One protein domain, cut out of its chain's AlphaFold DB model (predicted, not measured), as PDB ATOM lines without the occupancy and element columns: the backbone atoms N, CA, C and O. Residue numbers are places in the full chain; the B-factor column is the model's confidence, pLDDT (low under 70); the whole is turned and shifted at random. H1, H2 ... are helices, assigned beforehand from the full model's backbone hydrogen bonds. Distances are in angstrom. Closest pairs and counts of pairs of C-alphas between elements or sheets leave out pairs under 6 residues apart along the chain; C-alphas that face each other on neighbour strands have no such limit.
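Overview. This is residues 2 to 65 of the 128 residues of an uncharacterized protein of Campylobacter upsaliensis (UniProt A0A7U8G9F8). A long helix, H4, has the shorter H1 side by side with its residues 47 to 54, and residues 59 to 64, of which 59 to 62 belong to H4, stick out at the far end. H2 and H3, two short helices at about a right angle to each other, make the rest of the body, H2 near H4 and H3 close to H1. The printed part has 64 residues with four named helices, H1, H2, H3 and H4 along the chain, and no named strand: the class is all helix. It is compact, with a radius of gyration of the C-alphas of 12.3 A, and its outline is a rod of 41 by 20 by 17 A.

Arrangement. H4, residues 46 to 62, touches H1, residues 3 to 12, with residues 47 to 54 alone. Their closest C-alphas, of Lys 9 and Leu 50, are 6.2 A apart, and they run the same way at a shallow tilt of 20 degrees. H2, residues 17 to 24, is near H4, with 6 pairs of C-alphas within 10 A. H2 is close to but not clearly touching H1: the closest C-alphas, of Leu 10 and Leu 17, are 7.7 A apart, and the lines are about perpendicular at 86 degrees. H3, residues 28 to 35, only just touches H2, with 3 pairs of C-alphas within 8 A, the closest being Thr 21 and Glu 28 at 6.0 A; their lines are about perpendicular at 89 degrees. H3 and H4 are apart. In H1, H2, H3 and H4 every O i to N i+4 pair is within hydrogen-bond range.

Along the chain. H4 measures 24.5 A from C-alpha 46 at (129.391, 147.423, 83.394) to C-alpha 62 at (112.817, 147.572, 65.404). H1 measures 14.2 A from C-alpha 3 at (127.564, 157.694, 88.179), H2 10.5 A and H3 10.1 A.

Size, cuts and confidence. The two C-alphas farthest apart, of Lys 39 and Gly 64, are 41.4 A apart. The printed part has no cut and no long link. Its mean pLDDT is 92.8, and no printed residue is under 70.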
ATOM      1  N   THR A   2     131.061 157.210  84.698       92.94
ATOM      2  CA  THR A   2     130.637 157.976  85.887       92.94
ATOM      3  C   THR A   2     129.286 157.493  86.427       92.94
ATOM      4  O   THR A   2     128.571 156.722  85.781       92.94
ATOM      5  N   LYS A   3     128.897 157.955  87.618       94.06
ATOM      6  CA  LYS A   3     127.564 157.694  88.179       94.06
ATOM      7  C   LYS A   3     126.450 158.184  87.249       94.06
ATOM      8  O   LYS A   3     125.452 157.490  87.064       94.06
ATOM      9  N   GLU A   4     126.608 159.371  86.675       94.81
ATOM     10  CA  GLU A   4     125.628 159.996  85.784       94.81
ATOM     11  C   GLU A   4     125.450 159.165  84.516       94.81
ATOM     12  O   GLU A   4     124.322 158.915  84.090       94.81
ATOM     13  N   GLU A   5     126.554 158.685  83.942       95.19
ATOM     14  CA  GLU A   5     126.523 157.791  82.787       95.19
ATOM     15  C   GLU A   5     125.825 156.471  83.109       95.19
ATOM     16  O   GLU A   5     125.001 156.020  82.315       95.19
ATOM     17  N   PHE A   6     126.083 155.892  84.285       95.75
ATOM     18  CA  PHE A   6     125.416 154.667  84.727       95.75
ATOM     19  C   PHE A   6     123.904 154.849  84.837       95.75
ATOM     20  O   PHE A   6     123.145 154.084  84.246       95.75
ATOM     21  N   VAL A   7     123.455 155.888  85.546       95.12
ATOM     22  CA  VAL A   7     122.022 156.170  85.724       95.12
ATOM     23  C   VAL A   7     121.351 156.456  84.378       95.12
ATOM     24  O   VAL A   7     120.239 155.985  84.132       95.12
ATOM     25  N   ARG A   8     122.029 157.191  83.487       96.62
ATOM     26  CA  ARG A   8     121.536 157.476  82.136       96.62
ATOM     27  C   ARG A   8     121.361 156.197  81.318       96.62
ATOM     28  O   ARG A   8     120.266 155.977  80.809       96.62
ATOM     29  N   LYS A   9     122.396 155.354  81.223       96.69
ATOM     30  CA  LYS A   9     122.347 154.112  80.435       96.69
ATOM     31  C   LYS A   9     121.352 153.100  81.010       96.69
ATOM     32  O   LYS A   9     120.626 152.468  80.253       96.69
ATOM     33  N   LEU A  10     121.245 152.995  82.338       94.62
ATOM     34  CA  LEU A  10     120.245 152.142  82.990       94.62
ATOM     35  C   LEU A  10     118.813 152.576  82.632       94.62
ATOM     36  O   LEU A  10     117.961 151.741  82.334       94.62
ATOM     37  N   LYS A  11     118.562 153.893  82.608       94.31
ATOM     38  CA  LYS A  11     117.276 154.460  82.187       94.31
ATOM     39  C   LYS A  11     117.008 154.233  80.698       94.31
ATOM     40  O   LYS A  11     115.880 153.918  80.337       94.31
ATOM     41  N   GLU A  12     118.017 154.382  79.848       94.88
ATOM     42  CA  GLU A  12     117.914 154.153  78.400       94.88
ATOM     43  C   GLU A  12     117.592 152.688  78.068       94.88
ATOM     44  O   GLU A  12     116.721 152.409  77.239       94.88
ATOM     45  N   ALA A  13     118.208 151.760  78.803       92.31
ATOM     46  CA  ALA A  13     117.893 150.339  78.749       92.31
ATOM     47  C   ALA A  13     116.473 150.012  79.258       92.31
ATOM     48  O   ALA A  13     115.986 148.918  79.000       92.31
ATOM     49  N   GLU A  14     115.794 150.939  79.952       90.69
ATOM     50  CA  GLU A  14     114.475 150.736  80.582       90.69
ATOM     51  C   GLU A  14     114.409 149.504  81.505       90.69
ATOM     52  O   GLU A  14     113.359 148.892  81.690       90.69
ATOM     53  N   ILE A  15     115.532 149.152  82.132       89.25
ATOM     54  CA  ILE A  15     115.606 148.045  83.088       89.25
ATOM     55  C   ILE A  15     115.578 148.567  84.522       89.25
ATOM     56  O   ILE A  15     116.159 149.608  84.844       89.25
ATOM     57  N   SER A  16     114.919 147.828  85.414       90.50
ATOM     58  CA  SER A  16     114.976 148.126  86.842       90.50
ATOM     59  C   SER A  16     116.366 147.817  87.402       90.50
ATOM     60  O   SER A  16     117.089 146.947  86.905       90.50
ATOM     61  N   LEU A  17     116.733 148.513  88.479       91.12
ATOM     62  CA  LEU A  17     117.978 148.230  89.191       91.12
ATOM     63  C   LEU A  17     118.015 146.780  89.700       91.12
ATOM     64  O   LEU A  17     119.049 146.131  89.603       91.12
ATOM     65  N   GLU A  18     116.882 146.266  90.180       91.50
ATOM     66  CA  GLU A  18     116.724 144.887  90.650       91.50
ATOM     67  C   GLU A  18     117.021 143.856  89.547       91.50
ATOM     68  O   GLU A  18     117.795 142.909  89.744       91.50
ATOM     69  N   LEU A  19     116.469 144.068  88.348       89.88
ATOM     70  CA  LEU A  19     116.736 143.199  87.206       89.88
ATOM     71  C   LEU A  19     118.214 143.261  86.814       89.88
ATOM     72  O   LEU A  19     118.846 142.227  86.603       89.88
ATOM     73  N   PHE A  20     118.795 144.461  86.788       93.62
ATOM     74  CA  PHE A  20     120.213 144.638  86.495       93.62
ATOM     75  C   PHE A  20     121.120 143.933  87.522       93.62
ATOM     76  O   PHE A  20     122.080 143.261  87.138       93.62
ATOM     77  N   THR A  21     120.804 144.022  88.819       93.81
ATOM     78  CA  THR A  21     121.536 143.307  89.882       93.81
ATOM     79  C   THR A  21     121.451 141.792  89.725       93.81
ATOM     80  O   THR A  21     122.449 141.099  89.906       93.81
ATOM     81  N   SER A  22     120.291 141.284  89.298       91.75
ATOM     82  CA  SER A  22     120.079 139.855  89.046       91.75
ATOM     83  C   SER A  22     120.879 139.363  87.839       91.75
ATOM     84  O   SER A  22     121.502 138.310  87.903       91.75
ATOM     85  N   LEU A  23     120.918 140.147  86.756       91.50
ATOM     86  CA  LEU A  23     121.661 139.815  85.534       91.50
ATOM     87  C   LEU A  23     123.179 139.828  85.735       91.50
ATOM     88  O   LEU A  23     123.895 139.015  85.159       91.50
ATOM     89  N   THR A  24     123.674 140.774  86.530       91.19
ATOM     90  CA  THR A  24     125.116 140.972  86.733       91.19
ATOM     91  C   THR A  24     125.667 140.223  87.942       91.19
ATOM     92  O   THR A  24     126.880 140.218  88.141       91.19
ATOM     93  N   PHE A  25     124.799 139.594  88.744       91.56
ATOM     94  CA  PHE A  25     125.139 138.984  90.035       91.56
ATOM     95  C   PHE A  25     125.811 139.967  91.007       91.56
ATOM     96  O   PHE A  25     126.605 139.584  91.870       91.56
ATOM     97  N   ILE A  26     125.493 141.255  90.877       92.62
ATOM     98  CA  ILE A  26     126.001 142.319  91.741       92.62
ATOM     99  C   ILE A  26     124.919 142.655  92.746       92.62
ATOM    100  O   ILE A  26     123.769 142.861  92.380       92.62
ATOM    101  N   THR A  27     125.278 142.754  94.022       93.31
ATOM    102  CA  THR A  27     124.287 143.098  95.041       93.31
ATOM    103  C   THR A  27     123.799 144.535  94.878       93.31
ATOM    104  O   THR A  27     124.566 145.449  94.561       93.31
ATOM    105  N   GLU A  28     122.525 144.765  95.182       92.62
ATOM    106  CA  GLU A  28     121.957 146.112  95.161       92.62
ATOM    107  C   GLU A  28     122.681 147.055  96.140       92.62
ATOM    108  O   GLU A  28     122.863 148.240  95.852       92.62
ATOM    109  N   HIS A  29     123.182 146.516  97.259       93.19
ATOM    110  CA  HIS A  29     124.025 147.246  98.203       93.19
ATOM    111  C   HIS A  29     125.308 147.768  97.543       93.19
ATOM    112  O   HIS A  29     125.648 148.939  97.719       93.19
ATOM    113  N   THR A  30     125.990 146.943  96.738       93.44
ATOM    114  CA  THR A  30     127.184 147.355  95.987       93.44
ATOM    115  C   THR A  30     126.883 148.568  95.107       93.44
ATOM    116  O   THR A  30     127.602 149.566  95.157       93.44
ATOM    117  N   ILE A  31     125.785 148.529  94.354       93.81
ATOM    118  CA  ILE A  31     125.443 149.616  93.433       93.81
ATOM    119  C   ILE A  31     125.024 150.873  94.203       93.81
ATOM    120  O   ILE A  31     125.603 151.941  94.005       93.81
ATOM    121  N   LYS A  32     124.060 150.764  95.125       93.62
ATOM    122  CA  LYS A  32     123.525 151.924  95.858       93.62
ATOM    123  C   LYS A  32     124.579 152.598  96.737       93.62
ATOM    124  O   LYS A  32     124.710 153.821  96.725       93.62
ATOM    125  N   PHE A  33     125.333 151.816  97.506       93.50
ATOM    126  CA  PHE A  33     126.235 152.367  98.514       93.50
ATOM    127  C   PHE A  33     127.622 152.702  97.971       93.50
ATOM    128  O   PHE A  33     128.223 153.663  98.443       93.50
ATOM    129  N   TYR A  34     128.143 151.952  96.996       94.19
ATOM    130  CA  TYR A  34     129.500 152.190  96.500       94.19
ATOM    131  C   TYR A  34     129.520 152.977  95.197       94.19
ATOM    132  O   TYR A  34     130.252 153.958  95.108       94.19
ATOM    133  N   TRP A  35     128.714 152.588  94.209       94.81
ATOM    134  CA  TRP A  35     128.741 153.233  92.894       94.81
ATOM    135  C   TRP A  35     127.975 154.555  92.900       94.81
ATOM    136  O   TRP A  35     128.522 155.593  92.544       94.81
ATOM    137  N   LEU A  36     126.722 154.543  93.365       92.44
ATOM    138  CA  LEU A  36     125.869 155.739  93.363       92.44
ATOM    139  C   LEU A  36     126.257 156.769  94.432       92.44
ATOM    140  O   LEU A  36     125.853 157.930  94.332       92.44
ATOM    141  N   SER A  37     127.037 156.363  95.436       92.62
ATOM    142  CA  SER A  37     127.632 157.277  96.424       92.62
ATOM    143  C   SER A  37     129.104 157.594  96.129       92.62
ATOM    144  O   SER A  37     129.775 158.149  96.992       92.62
ATOM    145  N   GLU A  38     129.614 157.191  94.957       88.81
ATOM    146  CA  GLU A  38     130.974 157.473  94.460       88.81
ATOM    147  C   GLU A  38     132.122 157.017  95.379       88.81
ATOM    148  O   GLU A  38     133.268 157.435  95.234       88.81
ATOM    149  N   LYS A  39     131.843 156.099  96.311       90.56
ATOM    150  CA  LYS A  39     132.853 155.521  97.209       90.56
ATOM    151  C   LYS A  39     133.787 154.563  96.480       90.56
ATOM    152  O   LYS A  39     134.900 154.319  96.941       90.56
ATOM    153  N   CYS A  40     133.339 153.993  95.363       90.12
ATOM    154  CA  CYS A  40     134.162 153.177  94.481       90.12
ATOM    155  C   CYS A  40     133.864 153.493  93.022       90.12
ATOM    156  O   CYS A  40     132.754 153.880  92.657       90.12
ATOM    157  N   LYS A  41     134.862 153.245  92.173       91.38
ATOM    158  CA  LYS A  41     134.681 153.300  90.727       91.38
ATOM    159  C   LYS A  41     133.774 152.164  90.263       91.38
ATOM    160  O   LYS A  41     133.873 151.038  90.752       91.38
ATOM    161  N   ILE A  42     132.933 152.473  89.283       94.88
ATOM    162  CA  ILE A  42     132.126 151.482  88.580       94.88
ATOM    163  C   ILE A  42     133.073 150.614  87.736       94.88
ATOM    164  O   ILE A  42     133.894 151.173  87.002       94.88
ATOM    165  N   PRO A  43     133.004 149.275  87.829       94.38
ATOM    166  CA  PRO A  43     133.840 148.395  87.025       94.38
ATOM    167  C   PRO A  43     133.636 148.604  85.521       94.38
ATOM    168  O   PRO A  43     132.511 148.750  85.049       94.38
ATOM    169  N   ASN A  44     134.722 148.544  84.751       93.75
ATOM    170  CA  ASN A  44     134.697 148.840  83.312       93.75
ATOM    171  C   ASN A  44     133.792 147.897  82.497       93.75
ATOM    172  O   ASN A  44     133.293 148.294  81.451       93.75
ATOM    173  N   TYR A  45     133.547 146.669  82.970       93.44
ATOM    174  CA  TYR A  45     132.674 145.708  82.284       93.44
ATOM    175  C   TYR A  45     131.185 146.082  82.346       93.44
ATOM    176  O   TYR A  45     130.390 145.547  81.579       93.44
ATOM    177  N   VAL A  46     130.789 146.982  83.252       94.81
ATOM    178  CA  VAL A  46     129.391 147.423  83.394       94.81
ATOM    179  C   VAL A  46     128.923 148.160  82.145       94.81
ATOM    180  O   VAL A  46     127.762 148.050  81.761       94.81
ATOM    181  N   GLU A  47     129.832 148.888  81.498       94.75
ATOM    182  CA  GLU A  47     129.516 149.685  80.320       94.75
ATOM    183  C   GLU A  47     129.090 148.843  79.112       94.75
ATOM    184  O   GLU A  47     127.950 149.021  78.677       94.75
ATOM    185  N   PRO A  48     129.889 147.861  78.653       96.38
ATOM    186  CA  PRO A  48     129.472 146.956  77.586       96.38
ATOM    187  C   PRO A  48     128.161 146.212  77.864       96.38
ATOM    188  O   PRO A  48     127.404 145.949  76.935       96.38
ATOM    189  N   ILE A  49     127.875 145.866  79.125       95.62
ATOM    190  CA  ILE A  49     126.627 145.172  79.482       95.62
ATOM    191  C   ILE A  49     125.425 146.086  79.255       95.62
ATOM    192  O   ILE A  49     124.439 145.662  78.660       95.62
ATOM    193  N   LEU A  50     125.494 147.338  79.716       96.31
ATOM    194  CA  LEU A  50     124.407 148.290  79.501       96.31
ATOM    195  C   LEU A  50     124.233 148.615  78.016       96.31
ATOM    196  O   LEU A  50     123.098 148.663  77.551       96.31
ATOM    197  N   ASP A  51     125.328 148.763  77.269       96.69
ATOM    198  CA  ASP A  51     125.274 148.999  75.822       96.69
ATOM    199  C   ASP A  51     124.610 147.837  75.077       96.69
ATOM    200  O   ASP A  51     123.723 148.060  74.254       96.69
ATOM    201  N   LEU A  52     124.948 146.595  75.435       96.00
ATOM    202  CA  LEU A  52     124.297 145.410  74.880       96.00
ATOM    203  C   LEU A  52     122.793 145.385  75.189       96.00
ATOM    204  O   LEU A  52     121.990 145.057  74.320       96.00
ATOM    205  N   LEU A  53     122.385 145.733  76.413       94.88
ATOM    206  CA  LEU A  53     120.967 145.755  76.794       94.88
ATOM    207  C   LEU A  53     120.185 146.831  76.026       94.88
ATOM    208  O   LEU A  53     119.060 146.576  75.593       94.88
ATOM    209  N   ILE A  54     120.789 148.003  75.814       95.88
ATOM    210  CA  ILE A  54     120.225 149.072  74.980       95.88
ATOM    211  C   ILE A  54     120.069 148.588  73.533       95.88
ATOM    212  O   ILE A  54     119.005 148.764  72.936       95.88
ATOM    213  N   GLU A  55     121.094 147.938  72.979       96.00
ATOM    214  CA  GLU A  55     121.063 147.429  71.609       96.00
ATOM    215  C   GLU A  55     119.999 146.339  71.424       96.00
ATOM    216  O   GLU A  55     119.203 146.407  70.488       96.00
ATOM    217  N   LEU A  56     119.916 145.374  72.343       92.44
ATOM    218  CA  LEU A  56     118.906 144.313  72.301       92.44
ATOM    219  C   LEU A  56     117.483 144.877  72.364       92.44
ATOM    220  O   LEU A  56     116.608 144.432  71.617       92.44
ATOM    221  N   LYS A  57     117.248 145.887  73.211       91.06
ATOM    222  CA  LYS A  57     115.971 146.610  73.255       91.06
ATOM    223  C   LYS A  57     115.676 147.272  71.910       91.06
ATOM    224  O   LYS A  57     114.575 147.115  71.382       91.06
ATOM    225  N   ALA A  58     116.642 147.991  71.343       92.00
ATOM    226  CA  ALA A  58     116.470 148.667  70.063       92.00
ATOM    227  C   ALA A  58     116.154 147.677  68.929       92.00
ATOM    228  O   ALA A  58     115.220 147.910  68.163       92.00
ATOM    229  N   GLN A  59     116.864 146.547  68.859       92.88
ATOM    230  CA  GLN A  59     116.609 145.488  67.878       92.88
ATOM    231  C   GLN A  59     115.218 144.861  68.057       92.88
ATOM    232  O   GLN A  59     114.492 144.681  67.077       92.88
ATOM    233  N   TYR A  60     114.808 144.581  69.297       88.50
ATOM    234  CA  TYR A  60     113.476 144.047  69.587       88.50
ATOM    235  C   TYR A  60     112.371 145.011  69.132       88.50
ATOM    236  O   TYR A  60     111.465 144.603  68.404       88.50
ATOM    237  N   LEU A  61     112.483 146.298  69.469       88.31
ATOM    238  CA  LEU A  61     111.531 147.325  69.034       88.31
ATOM    239  C   LEU A  61     111.524 147.500  67.506       88.31
ATOM    240  O   LEU A  61     110.456 147.602  66.904       88.31
ATOM    241  N   ALA A  62     112.694 147.477  66.861       88.81
ATOM    242  CA  ALA A  62     112.817 147.572  65.404       88.81
ATOM    243  C   ALA A  62     112.171 146.382  64.674       88.81
ATOM    244  O   ALA A  62     111.639 146.546  63.579       88.81
ATOM    245  N   SER A  63     112.157 145.196  65.293       89.25
ATOM    246  CA  SER A  63     111.471 144.005  64.771       89.25
ATOM    247  C   SER A  63     109.942 144.025  64.950       89.25
ATOM    248  O   SER A  63     109.266 143.051  64.621       89.25
ATOM    249  N   GLY A  64     109.377 145.126  65.465       83.44
ATOM    250  CA  GLY A  64     107.952 145.248  65.789       83.44
ATOM    251  C   GLY A  64     107.574 144.645  67.145       83.44
ATOM    252  O   GLY A  64     106.389 144.564  67.475       83.44
ATOM    253  N   GLY A  65     108.563 144.227  67.940       82.31
ATOM    254  CA  GLY A  65     108.369 143.787  69.311       82.31
ATOM    255  C   GLY A  65     107.849 144.926  70.186       82.31
ATOM    256  O   GLY A  65     108.240 146.081  70.044       82.31
TER     257      GLY A  65